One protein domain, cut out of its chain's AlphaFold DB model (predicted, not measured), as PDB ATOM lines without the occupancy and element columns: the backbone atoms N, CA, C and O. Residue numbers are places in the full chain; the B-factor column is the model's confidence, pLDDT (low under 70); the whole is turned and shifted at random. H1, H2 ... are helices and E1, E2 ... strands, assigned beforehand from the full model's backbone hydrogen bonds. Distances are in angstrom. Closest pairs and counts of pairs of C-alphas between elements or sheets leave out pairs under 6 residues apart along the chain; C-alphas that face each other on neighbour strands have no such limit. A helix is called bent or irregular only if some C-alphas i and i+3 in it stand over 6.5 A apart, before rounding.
ATOM      1  N   VAL A  24       6.319 116.429 111.112       72.81
ATOM      2  CA  VAL A  24       7.252 117.559 111.111       72.81
ATOM      3  C   VAL A  24       7.954 117.619 112.459       72.81
ATOM      4  O   VAL A  24       7.307 117.740 113.501       72.81
ATOM      5  N   ASN A  25       9.281 117.559 112.435       77.06
ATOM      6  CA  ASN A  25      10.140 117.709 113.603       77.06
ATOM      7  C   ASN A  25      11.096 118.883 113.401       77.06
ATOM      8  O   ASN A  25      11.524 119.157 112.284       77.06
ATOM      9  N   VAL A  26      11.457 119.562 114.488       76.12
ATOM     10  CA  VAL A  26      12.393 120.691 114.441       76.12
ATOM     11  C   VAL A  26      13.601 120.395 115.312       76.12
ATOM     12  O   VAL A  26      13.449 120.041 116.481       76.12
ATOM     13  N   ASP A  27      14.787 120.571 114.737       79.62
ATOM     14  CA  ASP A  27      16.075 120.436 115.414       79.62
ATOM     15  C   ASP A  27      16.964 121.650 115.104       79.62
ATOM     16  O   ASP A  27      17.614 121.749 114.056       79.62
ATOM     17  N   GLY A  28      16.939 122.627 116.013       83.25
ATOM     18  CA  GLY A  28      17.617 123.908 115.830       83.25
ATOM     19  C   GLY A  28      17.093 124.643 114.586       83.25
ATOM     20  O   GLY A  28      15.892 124.904 114.515       83.25
ATOM     21  N   PRO A  29      17.953 125.000 113.611       83.25
ATOM     22  CA  PRO A  29      17.517 125.633 112.369       83.25
ATOM     23  C   PRO A  29      16.926 124.637 111.360       83.25
ATOM     24  O   PRO A  29      16.519 125.056 110.285       83.25
ATOM     25  N   ASN A  30      16.917 123.332 111.640       81.81
ATOM     26  CA  ASN A  30      16.470 122.319 110.688       81.81
ATOM     27  C   ASN A  30      15.007 121.946 110.918       81.81
ATOM     28  O   ASN A  30      14.599 121.639 112.038       81.81
ATOM     29  N   ILE A  31      14.244 121.917 109.831       83.06
ATOM     30  CA  ILE A  31      12.871 121.430 109.763       83.06
ATOM     31  C   ILE A  31      12.913 120.102 109.011       83.06
ATOM     32  O   ILE A  31      13.226 120.059 107.823       83.06
ATOM     33  N   LEU A  32      12.629 119.018 109.723       81.81
ATOM     34  CA  LEU A  32      12.601 117.663 109.196       81.81
ATOM     35  C   LEU A  32      11.151 117.286 108.901       81.81
ATOM     36  O   LEU A  32      10.373 117.090 109.835       81.81
ATOM     37  N   ASP A  33      10.803 117.181 107.624       79.00
ATOM     38  CA  ASP A  33       9.486 116.719 107.175       79.00
ATOM     39  C   ASP A  33       9.606 115.272 106.698       79.00
ATOM     40  O   ASP A  33      10.554 114.921 105.990       79.00
ATOM     41  N   LYS A  34       8.685 114.412 107.120       78.56
ATOM     42  CA  LYS A  34       8.602 113.029 106.677       78.56
ATOM     43  C   LYS A  34       7.184 112.700 106.242       78.56
ATOM     44  O   LYS A  34       6.273 112.648 107.068       78.56
ATOM     45  N   ASP A  35       7.038 112.328 104.976       74.50
ATOM     46  CA  ASP A  35       5.782 111.826 104.426       74.50
ATOM     47  C   ASP A  35       5.991 110.598 103.521       74.50
ATOM     48  O   ASP A  35       7.106 110.285 103.093       74.50
ATOM     49  N   GLU A  36       4.918 109.851 103.251       75.19
ATOM     50  CA  GLU A  36       4.989 108.600 102.478       75.19
ATOM     51  C   GLU A  36       5.367 108.805 101.002       75.19
ATOM     52  O   GLU A  36       5.849 107.876 100.352       75.19
ATOM     53  N   LYS A  37       5.143 110.000 100.449       71.06
ATOM     54  CA  LYS A  37       5.329 110.308  99.028       71.06
ATOM     55  C   LYS A  37       6.719 110.858  98.725       71.06
ATOM     56  O   LYS A  37       7.282 110.531  97.679       71.06
ATOM     57  N   TYR A  38       7.252 111.701  99.597       68.12
ATOM     58  CA  TYR A  38       8.516 112.412  99.412       68.12
ATOM     59  C   TYR A  38       9.618 111.926 100.364       68.12
ATOM     60  O   TYR A  38      10.783 112.308 100.215       68.12
ATOM     61  N   GLY A  39       9.286 111.012 101.282       77.62
ATOM     62  CA  GLY A  39      10.215 110.468 102.261       77.62
ATOM     63  C   GLY A  39      10.596 111.517 103.300       77.62
ATOM     64  O   GLY A  39       9.820 112.416 103.598       77.62
ATOM     65  N   GLN A  40      11.798 111.393 103.864       82.62
ATOM     66  CA  GLN A  40      12.333 112.400 104.775       82.62
ATOM     67  C   GLN A  40      13.047 113.506 103.989       82.62
ATOM     68  O   GLN A  40      13.939 113.231 103.179       82.62
ATOM     69  N   THR A  41      12.680 114.751 104.259       82.06
ATOM     70  CA  THR A  41      13.298 115.965 103.729       82.06
ATOM     71  C   THR A  41      13.780 116.846 104.878       82.06
ATOM     72  O   THR A  41      13.340 116.706 106.022       82.06
ATOM     73  N   ASN A  42      14.757 117.703 104.597       83.81
ATOM     74  CA  ASN A  42      15.339 118.616 105.567       83.81
ATOM     75  C   ASN A  42      15.431 120.022 104.978       83.81
ATOM     76  O   ASN A  42      16.173 120.242 104.022       83.81
ATOM     77  N   THR A  43      14.755 120.979 105.597       85.94
ATOM     78  CA  THR A  43      14.902 122.397 105.280       85.94
ATOM     79  C   THR A  43      15.653 123.093 106.397       85.94
ATOM     80  O   THR A  43      15.161 123.196 107.518       85.94
ATOM     81  N   THR A  44      16.832 123.625 106.093       89.44
ATOM     82  CA  THR A  44      17.552 124.495 107.022       89.44
ATOM     83  C   THR A  44      17.027 125.919 106.877       89.44
ATOM     84  O   THR A  44      17.162 126.526 105.819       89.44
ATOM     85  N   LEU A  45      16.437 126.470 107.932       87.31
ATOM     86  CA  LEU A  45      15.979 127.851 107.994       87.31
ATOM     87  C   LEU A  45      17.192 128.791 108.034       87.31
ATOM     88  O   LEU A  45      17.945 128.823 109.008       87.31
ATOM     89  N   VAL A  46      17.392 129.539 106.952       88.00
ATOM     90  CA  VAL A  46      18.507 130.484 106.775       88.00
ATOM     91  C   VAL A  46      18.136 131.860 107.320       88.00
ATOM     92  O   VAL A  46      18.967 132.541 107.921       88.00
ATOM     93  N   TYR A  47      16.884 132.271 107.127       86.62
ATOM     94  CA  TYR A  47      16.345 133.513 107.666       86.62
ATOM     95  C   TYR A  47      14.849 133.367 107.937       86.62
ATOM     96  O   TYR A  47      14.146 132.684 107.202       86.62
ATOM     97  N   SER A  48      14.365 134.034 108.976       84.62
ATOM     98  CA  SER A  48      12.942 134.196 109.254       84.62
ATOM     99  C   SER A  48      12.754 135.503 109.996       84.62
ATOM    100  O   SER A  48      13.497 135.797 110.939       84.62
ATOM    101  N   ASP A  49      11.763 136.283 109.583       79.88
ATOM    102  CA  ASP A  49      11.297 137.424 110.369       79.88
ATOM    103  C   ASP A  49      10.140 137.052 111.315       79.88
ATOM    104  O   ASP A  49       9.641 137.905 112.056       79.88
ATOM    105  N   TYR A  50       9.748 135.770 111.318       75.31
ATOM    106  CA  TYR A  50       8.648 135.178 112.079       75.31
ATOM    107  C   TYR A  50       7.276 135.823 111.830       75.31
ATOM    108  O   TYR A  50       6.355 135.629 112.633       75.31
ATOM    109  N   LYS A  51       7.131 136.617 110.764       78.12
ATOM    110  CA  LYS A  51       5.930 137.413 110.496       78.12
ATOM    111  C   LYS A  51       5.501 137.353 109.042       78.12
ATOM    112  O   LYS A  51       4.368 136.968 108.770       78.12
ATOM    113  N   ASP A  52       6.378 137.771 108.140       78.50
ATOM    114  CA  ASP A  52       6.039 137.998 106.746       78.50
ATOM    115  C   ASP A  52       6.633 136.913 105.845       78.50
ATOM    116  O   ASP A  52       6.045 136.579 104.808       78.50
ATOM    117  N   CYS A  53       7.786 136.349 106.217       82.12
ATOM    118  CA  CYS A  53       8.498 135.423 105.353       82.12
ATOM    119  C   CYS A  53       9.601 134.603 106.022       82.12
ATOM    120  O   CYS A  53      10.196 134.971 107.037       82.12
ATOM    121  N   ASP A  54       9.921 133.499 105.352       85.62
ATOM    122  CA  ASP A  54      10.991 132.578 105.710       85.62
ATOM    123  C   ASP A  54      11.864 132.297 104.480       85.62
ATOM    124  O   ASP A  54      11.382 132.225 103.351       85.62
ATOM    125  N   VAL A  55      13.165 132.123 104.683       87.25
ATOM    126  CA  VAL A  55      14.114 131.686 103.656       87.25
ATOM    127  C   VAL A  55      14.732 130.381 104.125       87.25
ATOM    128  O   VAL A  55      15.387 130.336 105.169       87.25
ATOM    129  N   GLY A  56      14.518 129.319 103.357       88.50
ATOM    130  CA  GLY A  56      14.984 127.973 103.670       88.50
ATOM    131  C   GLY A  56      15.959 127.440 102.628       88.50
ATOM    132  O   GLY A  56      15.883 127.788 101.452       88.50
ATOM    133  N   LEU A  57      16.865 126.567 103.058       88.06
ATOM    134  CA  LEU A  57      17.688 125.728 102.197       88.06
ATOM    135  C   LEU A  57      17.164 124.291 102.282       88.06
ATOM    136  O   LEU A  57      17.406 123.579 103.261       88.06
ATOM    137  N   PHE A  58      16.420 123.891 101.259       84.00
ATOM    138  CA  PHE A  58      15.779 122.589 101.152       84.00
ATOM    139  C   PHE A  58      16.753 121.516 100.660       84.00
ATOM    140  O   PHE A  58      17.425 121.676  99.636       84.00
ATOM    141  N   HIS A  59      16.753 120.384 101.357       82.69
ATOM    142  CA  HIS A  59      17.474 119.162 101.030       82.69
ATOM    143  C   HIS A  59      16.495 117.985 101.051       82.69
ATOM    144  O   HIS A  59      16.096 117.503 102.113       82.69
ATOM    145  N   GLY A  60      16.120 117.491  99.876       71.38
ATOM    146  CA  GLY A  60      15.239 116.338  99.732       71.38
ATOM    147  C   GLY A  60      15.907 115.191  98.986       71.38
ATOM    148  O   GLY A  60      16.763 115.381  98.125       71.38
ATOM    149  N   SER A  61      15.456 113.970  99.267       64.31
ATOM    150  CA  SER A  61      15.815 112.789  98.467       64.31
ATOM    151  C   SER A  61      15.279 112.869  97.026       64.31
ATOM    152  O   SER A  61      15.845 112.280  96.108       64.31
ATOM    153  N   VAL A  62      14.207 113.643  96.827       61.91
ATOM    154  CA  VAL A  62      13.512 113.867  95.551       61.91
ATOM    155  C   VAL A  62      13.982 115.128  94.801       61.91
ATOM    156  O   VAL A  62      13.456 115.426  93.729       61.91
ATOM    157  N   GLY A  63      14.958 115.870  95.338       62.25
ATOM    158  CA  GLY A  63      15.511 117.093  94.739       62.25
ATOM    159  C   GLY A  63      16.225 117.994  95.756       62.25
ATOM    160  O   GLY A  63      15.960 117.921  96.952       62.25
ATOM    161  N   GLY A  64      17.128 118.857  95.283       67.19
ATOM    162  CA  GLY A  64      17.923 119.776  96.111       67.19
ATOM    163  C   GLY A  64      19.443 119.593  95.965       67.19
ATOM    164  O   GLY A  64      19.888 118.633  95.333       67.19
ATOM    165  N   PRO A  65      20.261 120.510  96.518       74.44
ATOM    166  CA  PRO A  65      19.864 121.638  97.364       74.44
ATOM    167  C   PRO A  65      19.179 122.776  96.585       74.44
ATOM    168  O   PRO A  65      19.620 123.150  95.493       74.44
ATOM    169  N   HIS A  66      18.103 123.327  97.153       81.00
ATOM    170  CA  HIS A  66      17.368 124.479  96.614       81.00
ATOM    171  C   HIS A  66      17.165 125.536  97.693       81.00
ATOM    172  O   HIS A  66      16.887 125.207  98.841       81.00
ATOM    173  N   VAL A  67      17.285 126.807  97.316       83.62
ATOM    174  CA  VAL A  67      16.882 127.914  98.183       83.62
ATOM    175  C   VAL A  67      15.401 128.180  97.933       83.62
ATOM    176  O   VAL A  67      14.979 128.250  96.778       83.62
ATOM    177  N   GLU A  68      14.624 128.340  98.995       83.81
ATOM    178  CA  GLU A  68      13.189 128.610  98.954       83.81
ATOM    179  C   GLU A  68      12.884 129.912  99.697       83.81
ATOM    180  O   GLU A  68      13.366 130.124 100.811       83.81
ATOM    181  N   LEU A  69      12.080 130.780  99.079       83.38
ATOM    182  CA  LEU A  69      11.517 131.972  99.707       83.38
ATOM    183  C   LEU A  69      10.029 131.742  99.959       83.38
ATOM    184  O   LEU A  69       9.233 131.610  99.028       83.38
ATOM    185  N   TRP A  70       9.668 131.746 101.230       79.56
ATOM    186  CA  TRP A  70       8.326 131.544 101.742       79.56
ATOM    187  C   TRP A  70       7.715 132.888 102.108       79.56
ATOM    188  O   TRP A  70       8.292 133.629 102.896       79.56
ATOM    189  N   ARG A  71       6.538 133.203 101.563       81.56
ATOM    190  CA  ARG A  71       5.744 134.365 101.981       81.56
ATOM    191  C   ARG A  71       4.531 133.891 102.769       81.56
ATOM    192  O   ARG A  71       3.782 133.042 102.284       81.56
ATOM    193  N   HIS A  72       4.303 134.468 103.943       76.56
ATOM    194  CA  HIS A  72       3.101 134.200 104.732       76.56
ATOM    195  C   HIS A  72       1.878 134.779 104.013       76.56
ATOM    196  O   HIS A  72       1.951 135.832 103.384       76.56
ATOM    197  N   SER A  73       0.729 134.110 104.084       73.06
ATOM    198  CA  SER A  73      -0.468 134.524 103.326       73.06
ATOM    199  C   SER A  73      -1.008 135.900 103.729       73.06
ATOM    200  O   SER A  73      -1.674 136.557 102.933       73.06
ATOM    201  N   SER A  74      -0.720 136.335 104.955       72.88
ATOM    202  CA  SER A  74      -1.062 137.658 105.477       72.88
ATOM    203  C   SER A  74      -0.050 138.749 105.120       72.88
ATOM    204  O   SER A  74      -0.299 139.909 105.436       72.88
ATOM    205  N   ALA A  75       1.085 138.395 104.513       71.69
ATOM    206  CA  ALA A  75       2.175 139.323 104.252       71.69
ATOM    207  C   ALA A  75       1.953 140.140 102.973       71.69
ATOM    208  O   ALA A  75       1.604 139.614 101.910       71.69
ATOM    209  N   ASP A  76       2.238 141.439 103.064       75.38
ATOM    210  CA  ASP A  76       2.260 142.334 101.910       75.38
ATOM    211  C   ASP A  76       3.504 142.058 101.046       75.38
ATOM    212  O   ASP A  76       4.640 142.148 101.511       75.38
ATOM    213  N   GLU A  77       3.301 141.758  99.762       70.75
ATOM    214  CA  GLU A  77       4.384 141.560  98.781       70.75
ATOM    215  C   GLU A  77       5.248 142.800  98.536       70.75
ATOM    216  O   GLU A  77       6.354 142.685  97.996       70.75
ATOM    217  N   ASN A  78       4.753 143.978  98.904       75.75
ATOM    218  CA  ASN A  78       5.483 145.236  98.788       75.75
ATOM    219  C   ASN A  78       5.975 145.757 100.146       75.75
ATOM    220  O   ASN A  78       6.648 146.794 100.192       75.75
ATOM    221  N   GLY A  79       5.678 145.033 101.229       76.38
ATOM    222  CA  GLY A  79       6.092 145.368 102.584       76.38
ATOM    223  C   GLY A  79       7.603 145.255 102.781       76.38
ATOM    224  O   GLY A  79       8.288 144.468 102.123       76.38
ATOM    225  N   ASP A  80       8.135 146.042 103.713       80.38
ATOM    226  CA  ASP A  80       9.577 146.072 103.980       80.38
ATOM    227  C   ASP A  80      10.095 144.752 104.578       80.38
ATOM    228  O   ASP A  80      11.219 144.355 104.274       80.38
ATOM    229  N   GLY A  81       9.266 144.016 105.334       76.00
ATOM    230  CA  GLY A  81       9.603 142.672 105.830       76.00
ATOM    231  C   GLY A  81       9.878 141.688 104.691       76.00
ATOM    232  O   GLY A  81      10.932 141.050 104.642       76.00
ATOM    233  N   PHE A  82       9.009 141.670 103.676       78.38
ATOM    234  CA  PHE A  82       9.192 140.799 102.516       78.38
ATOM    235  C   PHE A  82      10.389 141.197 101.640       78.38
ATOM    236  O   PHE A  82      11.054 140.323 101.078       78.38
ATOM    237  N   LYS A  83      10.722 142.493 101.551       84.62
ATOM    238  CA  LYS A  83      11.948 142.947 100.864       84.62
ATOM    239  C   LYS A  83      13.205 142.383 101.529       84.62
ATOM    240  O   LYS A  83      14.054 141.849 100.821       84.62
ATOM    241  N   CYS A  84      13.285 142.411 102.859       85.25
ATOM    242  CA  CYS A  84      14.410 141.820 103.592       85.25
ATOM    243  C   CYS A  84      14.576 140.324 103.282       85.25
ATOM    244  O   CYS A  84      15.693 139.855 103.062       85.25
ATOM    245  N   CYS A  85      13.481 139.565 103.200       85.00
ATOM    246  CA  CYS A  85      13.567 138.154 102.824       85.00
ATOM    247  C   CYS A  85      14.004 137.940 101.374       85.00
ATOM    248  O   CYS A  85      14.761 137.005 101.117       85.00
ATOM    249  N   LYS A  86      13.589 138.797 100.430       86.00
ATOM    250  CA  LYS A  86      14.092 138.746  99.045       86.00
ATOM    251  C   LYS A  86      15.602 138.958  98.992       86.00
ATOM    252  O   LYS A  86      16.295 138.196  98.327       86.00
ATOM    253  N   GLU A  87      16.121 139.929  99.736       90.00
ATOM    254  CA  GLU A  87      17.565 140.171  99.806       90.00
ATOM    255  C   GLU A  87      18.310 138.956 100.375       90.00
ATOM    256  O   GLU A  87      19.302 138.510  99.798       90.00
ATOM    257  N   LYS A  88      17.802 138.351 101.458       89.69
ATOM    258  CA  LYS A  88      18.394 137.127 102.030       89.69
ATOM    259  C   LYS A  88      18.306 135.920 101.109       89.69
ATOM    260  O   LYS A  88      19.254 135.138 101.042       89.69
ATOM    261  N   PHE A  89      17.218 135.796 100.364       88.12
ATOM    262  CA  PHE A  89      17.062 134.781  99.333       88.12
ATOM    263  C   PHE A  89      18.107 134.938  98.218       88.12
ATOM    264  O   PHE A  89      18.786 133.974  97.872       88.12
ATOM    265  N   GLU A  90      18.308 136.153  97.703       87.88
ATOM    266  CA  GLU A  90      19.321 136.434  96.679       87.88
ATOM    267  C   GLU A  90      20.756 136.226  97.182       87.88
ATOM    268  O   GLU A  90      21.601 135.701  96.450       87.88
ATOM    269  N   GLU A  91      21.052 136.626  98.421       90.19
ATOM    270  CA  GLU A  91      22.341 136.353  99.063       90.19
ATOM    271  C   GLU A  91      22.620 134.848  99.127       90.19
ATOM    272  O   GLU A  91      23.735 134.412  98.828       90.19
ATOM    273  N   GLU A  92      21.623 134.046  99.500       87.50
ATOM    274  CA  GLU A  92      21.786 132.600  99.616       87.50
ATOM    275  C   GLU A  92      21.901 131.927  98.242       87.50
ATOM    276  O   GLU A  92      22.785 131.093  98.046       87.50
ATOM    277  N   LEU A  93      21.123 132.355  97.242       84.94
ATOM    278  CA  LEU A  93      21.277 131.884  95.860       84.94
ATOM    279  C   LEU A  93      22.695 132.101  95.324       84.94
ATOM    280  O   LEU A  93      23.248 131.202  94.686       84.94
ATOM    281  N   LYS A  94      23.305 133.258  95.620       87.81
ATOM    282  CA  LYS A  94      24.696 133.561  95.239       87.81
ATOM    283  C   LYS A  94      25.694 132.616  95.898       87.81
ATOM    284  O   LYS A  94      26.610 132.127  95.237       87.81
ATOM    285  N   LYS A  95      25.515 132.303  97.184       87.44
ATOM    286  CA  LYS A  95      26.377 131.329  97.881       87.44
ATOM    287  C   LYS A  95      26.272 129.936  97.265       87.44
ATOM    288  O   LYS A  95      27.289 129.258  97.124       87.44
ATOM    289  N   GLN A  96      25.067 129.541  96.858       81.81
ATOM    290  CA  GLN A  96      24.801 128.245  96.234       81.81
ATOM    291  C   GLN A  96      25.143 128.203  94.732       81.81
ATOM    292  O   GLN A  96      25.126 127.122  94.143       81.81
ATOM    293  N   LYS A  97      25.493 129.342  94.111       82.19
ATOM    294  CA  LYS A  97      25.733 129.493  92.660       82.19
ATOM    295  C   LYS A  97      24.515 129.079  91.821       82.19
ATOM    296  O   LYS A  97      24.635 128.321  90.854       82.19
TER     297      LYS A  97
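Overview. This is residues 24 to 97 of the 116 residues of the protein "Short salivary moubatin" of Ornithodoros parkeri (UniProt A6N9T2). A strongly twisted sheet of five strands, with E3, E4 and E5 bent, has one long helix, H1, packed on one face, leaving E1 and E2 uncovered. The printed part has 74 residues and is mixed, E1 to E5 then H1; the strands form a meander, each the antiparallel neighbour of the one before. It is compact, with radius of gyration of the C-alphas 12.9 A and spans of 37 by 29 by 22 A.

Arrangement. Within hydrogen-bond range are N 25 of E1, residues 24 to 27, and O 32 of E2, residues 30 to 35, at 2.9 A. E3, residues 39 to 48, has N 41 2.7 A from O 33. E4, residues 53 to 60, has N 57 2.8 A from O 44. E5, residues 63 to 71, has N 68 2.8 A from O 56. H1, residues 80 to 96, is on the sheet, along the strands, at 12 degrees to E4 on the local plane, with every O i to N i+4 pair within hydrogen-bond range. The closest C-alphas of E4 and H1, Val 55 and Phe 89, are 6.1 A apart.

Along the chain. E1 begins at C-alpha 24 (7.252, 117.559, 111.111). E3 spans 24.9 A; H1, 24.7 A, ends at C-alpha 96 (24.801, 128.245, 96.234).

Size, cuts and confidence. The printed part has no cut and no long link. Residues 38 and 61 to 64 have pLDDT under 70.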